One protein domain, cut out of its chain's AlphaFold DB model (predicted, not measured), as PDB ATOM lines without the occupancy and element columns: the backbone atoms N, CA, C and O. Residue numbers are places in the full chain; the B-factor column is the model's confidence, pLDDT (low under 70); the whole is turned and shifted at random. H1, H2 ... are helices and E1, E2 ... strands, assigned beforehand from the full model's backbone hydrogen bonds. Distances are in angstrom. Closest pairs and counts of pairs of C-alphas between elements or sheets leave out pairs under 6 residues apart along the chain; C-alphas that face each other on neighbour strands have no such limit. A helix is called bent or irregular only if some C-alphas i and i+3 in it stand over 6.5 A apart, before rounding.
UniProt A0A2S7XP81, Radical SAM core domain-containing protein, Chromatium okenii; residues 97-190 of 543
ATOM      1  N   ILE A  97      28.566  14.181 -49.968       66.12
ATOM      2  CA  ILE A  97      28.160  12.765 -49.956       66.12
ATOM      3  C   ILE A  97      27.075  12.488 -48.913       66.12
ATOM      4  O   ILE A  97      26.119  11.773 -49.199       66.12
ATOM      5  N   CYS A  98      27.172  13.081 -47.721       65.50
ATOM      6  CA  CYS A  98      26.108  12.968 -46.725       65.50
ATOM      7  C   CYS A  98      24.806  13.641 -47.181       65.50
ATOM      8  O   CYS A  98      23.735  13.211 -46.771       65.50
ATOM      9  N   HIS A  99      24.867  14.726 -47.960       68.06
ATOM     10  CA  HIS A  99      23.675  15.323 -48.575       68.06
ATOM     11  C   HIS A  99      23.062  14.382 -49.616       68.06
ATOM     12  O   HIS A  99      21.897  14.034 -49.485       68.06
ATOM     13  N   ILE A 100      23.874  13.859 -50.537       69.50
ATOM     14  CA  ILE A 100      23.438  12.917 -51.578       69.50
ATOM     15  C   ILE A 100      22.733  11.698 -50.982       69.50
ATOM     16  O   ILE A 100      21.639  11.341 -51.404       69.50
ATOM     17  N   ALA A 101      23.339  11.061 -49.978       69.31
ATOM     18  CA  ALA A 101      22.756   9.873 -49.365       69.31
ATOM     19  C   ALA A 101      21.390  10.150 -48.711       69.31
ATOM     20  O   ALA A 101      20.500   9.303 -48.762       69.31
ATOM     21  N   ARG A 102      21.208  11.345 -48.129       72.69
ATOM     22  CA  ARG A 102      19.921  11.776 -47.563       72.69
ATOM     23  C   ARG A 102      18.873  11.989 -48.650       72.69
ATOM     24  O   ARG A 102      17.747  11.527 -48.485       72.69
ATOM     25  N   ASP A 103      19.245  12.623 -49.757       75.31
ATOM     26  CA  ASP A 103      18.337  12.851 -50.885       75.31
ATOM     27  C   ASP A 103      17.872  11.516 -51.485       75.31
ATOM     28  O   ASP A 103      16.675  11.281 -51.651       75.31
ATOM     29  N   MET A 104      18.807  10.586 -51.691       77.44
ATOM     30  CA  MET A 104      18.517   9.228 -52.154       77.44
ATOM     31  C   MET A 104      17.584   8.457 -51.212       77.44
ATOM     32  O   MET A 104      16.670   7.754 -51.658       77.44
ATOM     33  N   GLU A 105      17.801   8.571 -49.901       81.50
ATOM     34  CA  GLU A 105      16.932   7.940 -48.914       81.50
ATOM     35  C   GLU A 105      15.507   8.505 -48.990       81.50
ATOM     36  O   GLU A 105      14.533   7.747 -49.033       81.50
ATOM     37  N   LEU A 106      15.382   9.831 -49.053       84.56
ATOM     38  CA  LEU A 106      14.099  10.517 -49.157       84.56
ATOM     39  C   LEU A 106      13.357  10.153 -50.444       84.56
ATOM     40  O   LEU A 106      12.148   9.922 -50.395       84.56
ATOM     41  N   GLU A 107      14.049  10.030 -51.576       85.88
ATOM     42  CA  GLU A 107      13.455   9.570 -52.837       85.88
ATOM     43  C   GLU A 107      12.909   8.135 -52.734       85.88
ATOM     44  O   GLU A 107      11.799   7.837 -53.205       85.88
ATOM     45  N   ASN A 108      13.649   7.242 -52.072       85.44
ATOM     46  CA  ASN A 108      13.208   5.871 -51.822       85.44
ATOM     47  C   ASN A 108      11.972   5.847 -50.906       85.44
ATOM     48  O   ASN A 108      10.952   5.231 -51.243       85.44
ATOM     49  N   LEU A 109      12.015   6.576 -49.787       88.00
ATOM     50  CA  LEU A 109      10.892   6.700 -48.858       88.00
ATOM     51  C   LEU A 109       9.658   7.302 -49.540       88.00
ATOM     52  O   LEU A 109       8.566   6.747 -49.416       88.00
ATOM     53  N   ALA A 110       9.819   8.367 -50.326       91.12
ATOM     54  CA  ALA A 110       8.743   8.980 -51.103       91.12
ATOM     55  C   ALA A 110       8.105   7.986 -52.084       91.12
ATOM     56  O   ALA A 110       6.878   7.915 -52.205       91.12
ATOM     57  N   THR A 111       8.920   7.165 -52.751       90.06
ATOM     58  CA  THR A 111       8.443   6.113 -53.660       90.06
ATOM     59  C   THR A 111       7.653   5.034 -52.916       90.06
ATOM     60  O   THR A 111       6.591   4.606 -53.380       90.06
ATOM     61  N   ARG A 112       8.124   4.613 -51.737       89.75
ATOM     62  CA  ARG A 112       7.413   3.656 -50.877       89.75
ATOM     63  C   ARG A 112       6.086   4.226 -50.379       89.75
ATOM     64  O   ARG A 112       5.067   3.556 -50.526       89.75
ATOM     65  N   VAL A 113       6.066   5.472 -49.902       90.75
ATOM     66  CA  VAL A 113       4.829   6.156 -49.489       90.75
ATOM     67  C   VAL A 113       3.843   6.254 -50.649       90.75
ATOM     68  O   VAL A 113       2.682   5.892 -50.468       90.75
ATOM     69  N   ARG A 114       4.288   6.632 -51.858       90.62
ATOM     70  CA  ARG A 114       3.423   6.662 -53.054       90.62
ATOM     71  C   ARG A 114       2.757   5.315 -53.312       90.62
ATOM     72  O   ARG A 114       1.600   5.279 -53.720       90.62
ATOM     73  N   ASN A 115       3.469   4.213 -53.087       87.44
ATOM     74  CA  ASN A 115       2.902   2.875 -53.222       87.44
ATOM     75  C   ASN A 115       1.893   2.548 -52.112       87.44
ATOM     76  O   ASN A 115       0.852   1.976 -52.429       87.44
ATOM     77  N   CYS A 116       2.163   2.942 -50.863       85.94
ATOM     78  CA  CYS A 116       1.246   2.757 -49.732       85.94
ATOM     79  C   CYS A 116      -0.082   3.502 -49.919       85.94
ATOM     80  O   CYS A 116      -1.126   2.971 -49.567       85.94
ATOM     81  N   ILE A 117      -0.062   4.703 -50.507       89.31
ATOM     82  CA  ILE A 117      -1.254   5.564 -50.606       89.31
ATOM     83  C   ILE A 117      -2.042   5.418 -51.916       89.31
ATOM     84  O   ILE A 117      -2.946   6.207 -52.184       89.31
ATOM     85  N   LYS A 118      -1.742   4.416 -52.758       88.94
ATOM     86  CA  LYS A 118      -2.474   4.183 -54.026       88.94
ATOM     87  C   LYS A 118      -3.972   3.965 -53.815       88.94
ATOM     88  O   LYS A 118      -4.782   4.268 -54.689       88.94
ATOM     89  N   THR A 119      -4.326   3.417 -52.662       90.25
ATOM     90  CA  THR A 119      -5.696   3.123 -52.237       90.25
ATOM     91  C   THR A 119      -6.248   4.184 -51.299       90.25
ATOM     92  O   THR A 119      -7.278   3.975 -50.664       90.25
ATOM     93  N   SER A 120      -5.590   5.340 -51.238       93.31
ATOM     94  CA  SER A 120      -5.991   6.436 -50.380       93.31
ATOM     95  C   SER A 120      -6.462   7.658 -51.171       93.31
ATOM     96  O   SER A 120      -6.038   7.904 -52.302       93.31
ATOM     97  N   ALA A 121      -7.325   8.454 -50.548       95.50
ATOM     98  CA  ALA A 121      -7.587   9.837 -50.934       95.50
ATOM     99  C   ALA A 121      -7.131  10.758 -49.807       95.50
ATOM    100  O   ALA A 121      -7.372  10.460 -48.639       95.50
ATOM    101  N   PHE A 122      -6.516  11.885 -50.167       95.81
ATOM    102  CA  PHE A 122      -6.069  12.913 -49.229       95.81
ATOM    103  C   PHE A 122      -6.598  14.291 -49.630       95.81
ATOM    104  O   PHE A 122      -6.789  14.582 -50.817       95.81
ATOM    105  N   ARG A 123      -6.816  15.151 -48.634       95.88
ATOM    106  CA  ARG A 123      -7.055  16.590 -48.796       95.88
ATOM    107  C   ARG A 123      -6.220  17.352 -47.783       95.88
ATOM    108  O   ARG A 123      -5.996  16.879 -46.673       95.88
ATOM    109  N   PHE A 124      -5.815  18.550 -48.179       92.56
ATOM    110  CA  PHE A 124      -4.980  19.441 -47.385       92.56
ATOM    111  C   PHE A 124      -5.697  20.785 -47.300       92.56
ATOM    112  O   PHE A 124      -5.993  21.399 -48.328       92.56
ATOM    113  N   ARG A 125      -6.071  21.202 -46.086       85.25
ATOM    114  CA  ARG A 125      -6.811  22.449 -45.847       85.25
ATOM    115  C   ARG A 125      -6.155  23.219 -44.709       85.25
ATOM    116  O   ARG A 125      -6.255  22.816 -43.554       85.25
ATOM    117  N   GLY A 126      -5.536  24.351 -45.047       82.06
ATOM    118  CA  GLY A 126      -4.659  25.053 -44.109       82.06
ATOM    119  C   GLY A 126      -3.523  24.125 -43.687       82.06
ATOM    120  O   GLY A 126      -2.961  23.432 -44.532       82.06
ATOM    121  N   ASP A 127      -3.281  24.041 -42.383       79.12
ATOM    122  CA  ASP A 127      -2.154  23.288 -41.816       79.12
ATOM    123  C   ASP A 127      -2.517  21.830 -41.476       79.12
ATOM    124  O   ASP A 127      -1.758  21.133 -40.805       79.12
ATOM    125  N   VAL A 128      -3.701  21.363 -41.895       82.75
ATOM    126  CA  VAL A 128      -4.193  20.010 -41.600       82.75
ATOM    127  C   VAL A 128      -4.447  19.235 -42.885       82.75
ATOM    128  O   VAL A 128      -5.256  19.620 -43.738       82.75
ATOM    129  N   GLY A 129      -3.786  18.091 -42.978       90.94
ATOM    130  CA  GLY A 129      -4.021  17.055 -43.964       90.94
ATOM    131  C   GLY A 129      -4.866  15.944 -43.365       90.94
ATOM    132  O   GLY A 129      -4.727  15.584 -42.197       90.94
ATOM    133  N   TYR A 130      -5.753  15.374 -44.162       93.75
ATOM    134  CA  TYR A 130      -6.500  14.188 -43.769       93.75
ATOM    135  C   TYR A 130      -6.768  13.300 -44.969       93.75
ATOM    136  O   TYR A 130      -6.760  13.751 -46.117       93.75
ATOM    137  N   GLY A 131      -7.024  12.026 -44.703       93.88
ATOM    138  CA  GLY A 131      -7.256  11.059 -45.759       93.88
ATOM    139  C   GLY A 131      -7.959   9.799 -45.295       93.88
ATOM    140  O   GLY A 131      -8.141   9.568 -44.100       93.88
ATOM    141  N   ILE A 132      -8.337   8.983 -46.271       93.06
ATOM    142  CA  ILE A 132      -8.921   7.655 -46.081       93.06
ATOM    143  C   ILE A 132      -8.173   6.684 -46.974       93.06
ATOM    144  O   ILE A 132      -8.061   6.958 -48.165       93.06
ATOM    145  N   ASP A 133      -7.751   5.543 -46.432       91.88
ATOM    146  CA  ASP A 133      -7.473   4.342 -47.216       91.88
ATOM    147  C   ASP A 133      -8.716   3.451 -47.247       91.88
ATOM    148  O   ASP A 133      -9.150   2.929 -46.216       91.88
ATOM    149  N   TYR A 134      -9.317   3.283 -48.426       88.88
ATOM    150  CA  TYR A 134     -10.589   2.566 -48.533       88.88
ATOM    151  C   TYR A 134     -10.440   1.044 -48.498       88.88
ATOM    152  O   TYR A 134     -11.439   0.366 -48.264       88.88
ATOM    153  N   LYS A 135      -9.239   0.499 -48.738       87.56
ATOM    154  CA  LYS A 135      -9.003  -0.953 -48.694       87.56
ATOM    155  C   LYS A 135      -8.662  -1.424 -47.291       87.56
ATOM    156  O   LYS A 135      -9.128  -2.480 -46.882       87.56
ATOM    157  N   LEU A 136      -7.877  -0.633 -46.565       84.25
ATOM    158  CA  LEU A 136      -7.513  -0.904 -45.174       84.25
ATOM    159  C   LEU A 136      -8.550  -0.368 -44.178       84.25
ATOM    160  O   LEU A 136      -8.434  -0.627 -42.986       84.25
ATOM    161  N   ASN A 137      -9.548   0.388 -44.658       84.19
ATOM    162  CA  ASN A 137     -10.531   1.108 -43.842       84.19
ATOM    163  C   ASN A 137      -9.862   1.991 -42.771       84.19
ATOM    164  O   ASN A 137     -10.316   2.058 -41.632       84.19
ATOM    165  N   LYS A 138      -8.760   2.647 -43.153       86.19
ATOM    166  CA  LYS A 138      -7.916   3.446 -42.262       86.19
ATOM    167  C   LYS A 138      -8.115   4.936 -42.507       86.19
ATOM    168  O   LYS A 138      -8.242   5.372 -43.652       86.19
ATOM    169  N   TYR A 139      -8.085   5.717 -41.434       88.44
ATOM    170  CA  TYR A 139      -8.267   7.165 -41.456       88.44
ATOM    171  C   TYR A 139      -6.978   7.877 -41.048       88.44
ATOM    172  O   TYR A 139      -6.225   7.394 -40.199       88.44
ATOM    173  N   PHE A 140      -6.715   9.029 -41.661       88.62
ATOM    174  CA  PHE A 140      -5.495   9.804 -41.445       88.62
ATOM    175  C   PHE A 140      -5.816  11.216 -40.981       88.62
ATOM    176  O   PHE A 140      -6.599  11.908 -41.629       88.62
ATOM    177  N   PHE A 141      -5.121  11.663 -39.938       89.12
ATOM    178  CA  PHE A 141      -4.849  13.074 -39.689       89.12
ATOM    179  C   PHE A 141      -3.344  13.282 -39.745       89.12
ATOM    180  O   PHE A 141      -2.587  12.540 -39.120       89.12
ATOM    181  N   LEU A 142      -2.934  14.272 -40.520       88.75
ATOM    182  CA  LEU A 142      -1.553  14.675 -40.693       88.75
ATOM    183  C   LEU A 142      -1.375  16.023 -40.003       88.75
ATOM    184  O   LEU A 142      -2.212  16.918 -40.150       88.75
ATOM    185  N   ASP A 143      -0.285  16.146 -39.257       83.44
ATOM    186  CA  ASP A 143       0.190  17.441 -38.794       83.44
ATOM    187  C   ASP A 143       0.711  18.273 -39.978       83.44
ATOM    188  O   ASP A 143       0.693  17.841 -41.133       83.44
ATOM    189  N   GLU A 144       1.149  19.493 -39.705       84.88
ATOM    190  CA  GLU A 144       1.571  20.448 -40.727       84.88
ATOM    191  C   GLU A 144       2.714  19.907 -41.610       84.88
ATOM    192  O   GLU A 144       2.633  19.941 -42.840       84.88
ATOM    193  N   ILE A 145       3.745  19.313 -40.998       83.25
ATOM    194  CA  ILE A 145       4.909  18.766 -41.712       83.25
ATOM    195  C   ILE A 145       4.517  17.525 -42.520       83.25
ATOM    196  O   ILE A 145       4.850  17.425 -43.704       83.25
ATOM    197  N   GLY A 146       3.769  16.597 -41.918       88.44
ATOM    198  CA  GLY A 146       3.265  15.415 -42.608       88.44
ATOM    199  C   GLY A 146       2.339  15.778 -43.768       88.44
ATOM    200  O   GLY A 146       2.374  15.134 -44.818       88.44
ATOM    201  N   SER A 147       1.559  16.849 -43.623       91.12
ATOM    202  CA  SER A 147       0.692  17.383 -44.675       91.12
ATOM    203  C   SER A 147       1.500  17.861 -45.874       91.12
ATOM    204  O   SER A 147       1.204  17.462 -46.999       91.12
ATOM    205  N   LEU A 148       2.547  18.657 -45.642       90.69
ATOM    206  CA  LEU A 148       3.447  19.114 -46.701       90.69
ATOM    207  C   LEU A 148       4.136  17.936 -47.393       90.69
ATOM    208  O   LEU A 148       4.106  17.851 -48.620       90.69
ATOM    209  N   ALA A 149       4.677  16.993 -46.615       91.94
ATOM    210  CA  ALA A 149       5.382  15.825 -47.133       91.94
ATOM    211  C   ALA A 149       4.493  14.963 -48.038       91.94
ATOM    212  O   ALA A 149       4.850  14.663 -49.179       91.94
ATOM    213  N   VAL A 150       3.313  14.572 -47.547       93.69
ATOM    214  CA  VAL A 150       2.393  13.712 -48.303       93.69
ATOM    215  C   VAL A 150       1.832  14.462 -49.513       93.69
ATOM    216  O   VAL A 150       1.735  13.873 -50.590       93.69
ATOM    217  N   ASN A 151       1.516  15.754 -49.382       93.88
ATOM    218  CA  ASN A 151       1.042  16.563 -50.505       93.88
ATOM    219  C   ASN A 151       2.089  16.672 -51.624       93.88
ATOM    220  O   ASN A 151       1.761  16.473 -52.795       93.88
ATOM    221  N   ASP A 152       3.349  16.925 -51.274       94.56
ATOM    222  CA  ASP A 152       4.458  16.982 -52.224       94.56
ATOM    223  C   ASP A 152       4.692  15.620 -52.908       94.56
ATOM    224  O   ASP A 152       4.825  15.549 -54.132       94.56
ATOM    225  N   ILE A 153       4.622  14.508 -52.168       94.62
ATOM    226  CA  ILE A 153       4.738  13.154 -52.740       94.62
ATOM    227  C   ILE A 153       3.607  12.852 -53.733       94.62
ATOM    228  O   ILE A 153       3.861  12.196 -54.751       94.62
ATOM    229  N   ILE A 154       2.383  13.308 -53.446       92.56
ATOM    230  CA  ILE A 154       1.216  13.150 -54.325       92.56
ATOM    231  C   ILE A 154       1.360  14.019 -55.581       92.56
ATOM    232  O   ILE A 154       1.136  13.526 -56.685       92.56
ATOM    233  N   CYS A 155       1.728  15.292 -55.425       91.38
ATOM    234  CA  CYS A 155       1.700  16.270 -56.515       91.38
ATOM    235  C   CYS A 155       2.967  16.265 -57.381       91.38
ATOM    236  O   CYS A 155       2.884  16.440 -58.594       91.38
ATOM    237  N   LYS A 156       4.138  16.111 -56.757       92.94
ATOM    238  CA  LYS A 156       5.460  16.280 -57.387       92.94
ATOM    239  C   LYS A 156       6.221  14.966 -57.512       92.94
ATOM    240  O   LYS A 156       7.034  14.795 -58.413       92.94
ATOM    241  N   GLY A 157       5.964  14.036 -56.601       91.38
ATOM    242  CA  GLY A 157       6.646  12.752 -56.559       91.38
ATOM    243  C   GLY A 157       7.902  12.710 -55.672       91.38
ATOM    244  O   GLY A 157       8.550  11.668 -55.571       91.38
ATOM    245  N   PHE A 158       8.222  13.802 -54.995       91.38
ATOM    246  CA  PHE A 158       9.323  13.940 -54.042       91.38
ATOM    247  C   PHE A 158       8.931  15.007 -53.018       91.38
ATOM    248  O   PHE A 158       7.977  15.738 -53.271       91.38
ATOM    249  N   VAL A 159       9.642  15.103 -51.891       92.94
ATOM    250  CA  VAL A 159       9.422  16.158 -50.885       92.94
ATOM    251  C   VAL A 159      10.360  17.333 -51.155       92.94
ATOM    252  O   VAL A 159      11.568  17.139 -51.271       92.94
ATOM    253  N   ASP A 160       9.828  18.552 -51.245       92.50
ATOM    254  CA  ASP A 160      10.606  19.764 -51.525       92.50
ATOM    255  C   ASP A 160      11.225  20.336 -50.239       92.50
ATOM    256  O   ASP A 160      10.719  21.276 -49.618       92.50
ATOM    257  N   ILE A 161      12.327  19.716 -49.812       91.62
ATOM    258  CA  ILE A 161      13.017  20.038 -48.557       91.62
ATOM    259  C   ILE A 161      13.436  21.508 -48.496       91.62
ATOM    260  O   ILE A 161      13.249  22.146 -47.460       91.62
ATOM    261  N   ALA A 162      13.968  22.056 -49.591       90.56
ATOM    262  CA  ALA A 162      14.430  23.440 -49.650       90.56
ATOM    263  C   ALA A 162      13.281  24.429 -49.406       90.56
ATOM    264  O   ALA A 162      13.417  25.372 -48.618       90.56
ATOM    265  N   ASN A 163      12.119  24.188 -50.020       90.88
ATOM    266  CA  ASN A 163      10.942  25.024 -49.813       90.88
ATOM    267  C   ASN A 163      10.420  24.949 -48.369       90.88
ATOM    268  O   ASN A 163      10.126  25.986 -47.765       90.88
ATOM    269  N   ILE A 164      10.344  23.748 -47.784       90.50
ATOM    270  CA  ILE A 164       9.919  23.569 -46.385       90.50
ATOM    271  C   ILE A 164      10.907  24.277 -45.443       90.50
ATOM    272  O   ILE A 164      10.504  25.092 -44.615       90.50
ATOM    273  N   ALA A 165      12.210  24.049 -45.616       91.06
ATOM    274  CA  ALA A 165      13.266  24.676 -44.824       91.06
ATOM    275  C   ALA A 165      13.194  26.210 -44.859       91.06
ATOM    276  O   ALA A 165      13.217  26.859 -43.809       91.06
ATOM    277  N   SER A 166      13.029  26.787 -46.054       92.12
ATOM    278  CA  SER A 166      12.870  28.232 -46.228       92.12
ATOM    279  C   SER A 166      11.598  28.766 -45.568       92.12
ATOM    280  O   SER A 166      11.626  29.863 -45.015       92.12
ATOM    281  N   THR A 167      10.493  28.018 -45.624       88.81
ATOM    282  CA  THR A 167       9.196  28.441 -45.068       88.81
ATOM    283  C   THR A 167       9.249  28.561 -43.544       88.81
ATOM    284  O   THR A 167       8.760  29.545 -42.992       88.81
ATOM    285  N   TYR A 168       9.899  27.611 -42.866       89.00
ATOM    286  CA  TYR A 168       9.986  27.591 -41.398       89.00
ATOM    287  C   TYR A 168      11.266  28.225 -40.835       89.00
ATOM    288  O   TYR A 168      11.429  28.306 -39.619       89.00
ATOM    289  N   GLY A 169      12.191  28.677 -41.689       91.12
ATOM    290  CA  GLY A 169      13.474  29.239 -41.253       91.12
ATOM    291  C   GLY A 169      14.380  28.211 -40.563       91.12
ATOM    292  O   GLY A 169      15.143  28.557 -39.659       91.12
ATOM    293  N   VAL A 170      14.285  26.945 -40.972       91.31
ATOM    294  CA  VAL A 170      15.030  25.808 -40.410       91.31
ATOM    295  C   VAL A 170      16.069  25.328 -41.429       91.31
ATOM    296  O   VAL A 170      15.934  25.549 -42.627       91.31
ATOM    297  N   LYS A 171      17.147  24.677 -40.978       86.06
ATOM    298  CA  LYS A 171      18.141  24.082 -41.888       86.06
ATOM    299  C   LYS A 171      17.545  22.885 -42.636       86.06
ATOM    300  O   LYS A 171      16.948  22.019 -42.002       86.06
ATOM    301  N   GLU A 172      17.830  22.766 -43.934       85.56
ATOM    302  CA  GLU A 172      17.415  21.624 -44.773       85.56
ATOM    303  C   GLU A 172      17.800  20.266 -44.179       85.56
ATOM    304  O   GLU A 172      17.039  19.309 -44.279       85.56
ATOM    305  N   SER A 173      18.949  20.181 -43.498       77.62
ATOM    306  CA  SER A 173      19.383  18.949 -42.835       77.62
ATOM    307  C   SER A 173      18.409  18.473 -41.756       77.62
ATOM    308  O   SER A 173      18.189  17.278 -41.641       77.62
ATOM    309  N   ILE A 174      17.830  19.402 -40.988       82.38
ATOM    310  CA  ILE A 174      16.873  19.084 -39.920       82.38
ATOM    311  C   ILE A 174      15.551  18.647 -40.552       82.38
ATOM    312  O   ILE A 174      15.023  17.598 -40.206       82.38
ATOM    313  N   VAL A 175      15.073  19.397 -41.551       87.06
ATOM    314  CA  VAL A 175      13.851  19.049 -42.292       87.06
ATOM    315  C   VAL A 175      13.974  17.669 -42.939       87.06
ATOM    316  O   VAL A 175      13.046  16.874 -42.862       87.06
ATOM    317  N   SER A 176      15.126  17.354 -43.535       86.00
ATOM    318  CA  SER A 176      15.380  16.046 -44.151       86.00
ATOM    319  C   SER A 176      15.260  14.904 -43.143       86.00
ATOM    320  O   SER A 176      14.629  13.893 -43.436       86.00
ATOM    321  N   GLU A 177      15.850  15.065 -41.955       82.25
ATOM    322  CA  GLU A 177      15.813  14.060 -40.887       82.25
ATOM    323  C   GLU A 177      14.392  13.862 -40.346       82.25
ATOM    324  O   GLU A 177      13.932  12.723 -40.235       82.25
ATOM    325  N   ASP A 178      13.675  14.956 -40.081       85.31
ATOM    326  CA  ASP A 178      12.302  14.917 -39.572       85.31
ATOM    327  C   ASP A 178      11.341  14.287 -40.591       85.31
ATOM    328  O   ASP A 178      10.534  13.420 -40.243       85.31
ATOM    329  N   ILE A 179      11.462  14.661 -41.869       90.62
ATOM    330  CA  ILE A 179      10.675  14.074 -42.958       90.62
ATOM    331  C   ILE A 179      11.006  12.591 -43.114       90.62
ATOM    332  O   ILE A 179      10.087  11.782 -43.203       90.62
ATOM    333  N   ALA A 180      12.284  12.204 -43.121       87.12
ATOM    334  CA  ALA A 180      12.663  10.798 -43.236       87.12
ATOM    335  C   ALA A 180      12.066   9.968 -42.088       87.12
ATOM    336  O   ALA A 180      11.460   8.921 -42.333       87.12
ATOM    337  N   LEU A 181      12.155  10.464 -40.848       84.75
ATOM    338  CA  LEU A 181      11.550   9.827 -39.678       84.75
ATOM    339  C   LEU A 181      10.030   9.677 -39.843       84.75
ATOM    340  O   LEU A 181       9.497   8.581 -39.644       84.75
ATOM    341  N   PHE A 182       9.345  10.751 -40.244       89.50
ATOM    342  CA  PHE A 182       7.908  10.739 -40.505       89.50
ATOM    343  C   PHE A 182       7.538   9.719 -41.588       89.50
ATOM    344  O   PHE A 182       6.651   8.897 -41.368       89.50
ATOM    345  N   LEU A 183       8.223   9.717 -42.737       89.38
ATOM    346  CA  LEU A 183       7.911   8.813 -43.847       89.38
ATOM    347  C   LEU A 183       8.138   7.347 -43.466       89.38
ATOM    348  O   LEU A 183       7.320   6.504 -43.827       89.38
ATOM    349  N   ARG A 184       9.195   7.032 -42.705       86.75
ATOM    350  CA  ARG A 184       9.427   5.674 -42.179       86.75
ATOM    351  C   ARG A 184       8.267   5.229 -41.285       86.75
ATOM    352  O   ARG A 184       7.652   4.203 -41.561       86.75
ATOM    353  N   GLN A 185       7.903   6.043 -40.292       84.75
ATOM    354  CA  GLN A 185       6.769   5.753 -39.406       84.75
ATOM    355  C   GLN A 185       5.453   5.642 -40.177       84.75
ATOM    356  O   GLN A 185       4.621   4.786 -39.878       84.75
ATOM    357  N   PHE A 186       5.252   6.499 -41.177       85.75
ATOM    358  CA  PHE A 186       4.085   6.445 -42.038       85.75
ATOM    359  C   PHE A 186       4.040   5.117 -42.793       85.75
ATOM    360  O   PHE A 186       2.995   4.479 -42.809       85.75
ATOM    361  N   ILE A 187       5.144   4.654 -43.381       85.94
ATOM    362  CA  ILE A 187       5.182   3.363 -44.082       85.94
ATOM    363  C   ILE A 187       4.924   2.207 -43.112       85.94
ATOM    364  O   ILE A 187       4.097   1.347 -43.413       85.94
ATOM    365  N   ASP A 188       5.581   2.198 -41.953       80.44
ATOM    366  CA  ASP A 188       5.485   1.102 -40.986       80.44
ATOM    367  C   ASP A 188       4.060   0.953 -40.444       80.44
ATOM    368  O   ASP A 188       3.510  -0.146 -40.429       80.44
ATOM    369  N   ASN A 189       3.411   2.072 -40.111       73.88
ATOM    370  CA  ASN A 189       2.021   2.084 -39.654       73.88
ATOM    371  C   ASN A 189       1.011   1.759 -40.771       73.88
ATOM    372  O   ASN A 189      -0.166   1.558 -40.481       73.88
ATOM    373  N   ASN A 190       1.419   1.791 -42.043       68.50
ATOM    374  CA  ASN A 190       0.564   1.571 -43.217       68.50
ATOM    375  C   ASN A 190       0.997   0.351 -44.043       68.50
ATOM    376  O   ASN A 190       0.671   0.248 -45.229       68.50
TER     377      ASN A 190
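AT A GLANCE: This is residues 97 to 190 of the 543 residues of the protein "Radical SAM core domain-containing protein" of Chromatium okenii (UniProt A0A2S7XP81). A small antiparallel sheet of three strands makes a wall at one end, with H2 packed over one face and the other face bare. H2 is the core piece, and across it run the two long helices H1 and H4, side by side and heading the same way toward the sheet's end, while short H3 packs on the first turns of H4, away from the sheet. The 94 printed residues hold four named helices and three named strands in the order H1 E1 E2 E3 H2 H3 H4, a mixed class of helices and strands, with the sheet in the order E1 - E2 - E3. The whole is compact, with a radius of gyration of the C-alphas of 12.9 A, and spans 40 by 26 by 20 A, only just elongated.

IN THESE COORDINATES: In the sheet, E1 is residues 120 to 125, 16.7 A long, E2 is residues 128 to 133, 17.0 A long, and E3 is residues 138 to 142. H2 is residues 144 to 155, 16.3 A from first to last C-alpha. H1, residues 97 to 119, runs 35.3 A from C-alpha 97 at (28.160, 12.765, -49.956) to C-alpha 119 at (-5.696, 3.123, -52.237); it is irregular, with C-alphas 116 and 119 7.4 A apart. H3 is residues 161 to 168. H4, residues 172 to 189, is 25.4 A long and ends with C-alpha 189 at (2.021, 2.084, -39.654).

HOW THE PARTS SIT: E1, E2 and E3 form a meander, each strand the antiparallel neighbour of the one before. In the hairpin E1 and E2, N 123 and O 130 are 2.9 A apart, within hydrogen-bond range; in the hairpin E2 and E3, N 140 and O 131 are also 2.9 A apart. H1 and H2 are on one face of the sheet, two layers, a sheet with helices on one face. H2 lies over E1 and E2 at a height over the sheet of 8.8 A, slantwise to the strands at 49 degrees to E2 on the local plane; its closest C-alphas to E2 are Ser 147 and Gly 129, 4.8 A. With residues 110 to 114 alone H1 touches H2, about perpendicular at 77 degrees, closest at the C-alphas of Ala 110 and Ile 153, 6.0 A. The hub is H4, touching three helices. It touches H1 at a shallow tilt of 34 degrees, only just short of steep, the same way, closest at the C-alphas of Val 113 and Ile 187, 6.1 A. It touches H2 about perpendicular at 79 degrees, closest at the C-alphas of Gly 146 and Phe 182, 6.9 A. With its residues 172 to 176 alone it touches H3, about perpendicular at 73 degrees, closest at the C-alphas of Ala 165 and Glu 172, 5.2 A. H3 and H4 are not on the sheet, and H1 and H3 are apart. Every O i to N i+4 pair is within hydrogen-bond range in H2, H3 and H4, and 17 of 19 are in H1.

THE WHOLE: The two C-alphas farthest apart are those of Ile 97 and Asn 137, 40.9 A. The printed part has no cut, and no link is long. The mean pLDDT of the printed part is 86.8; residues 97 to 101 and residue 190 are under 70.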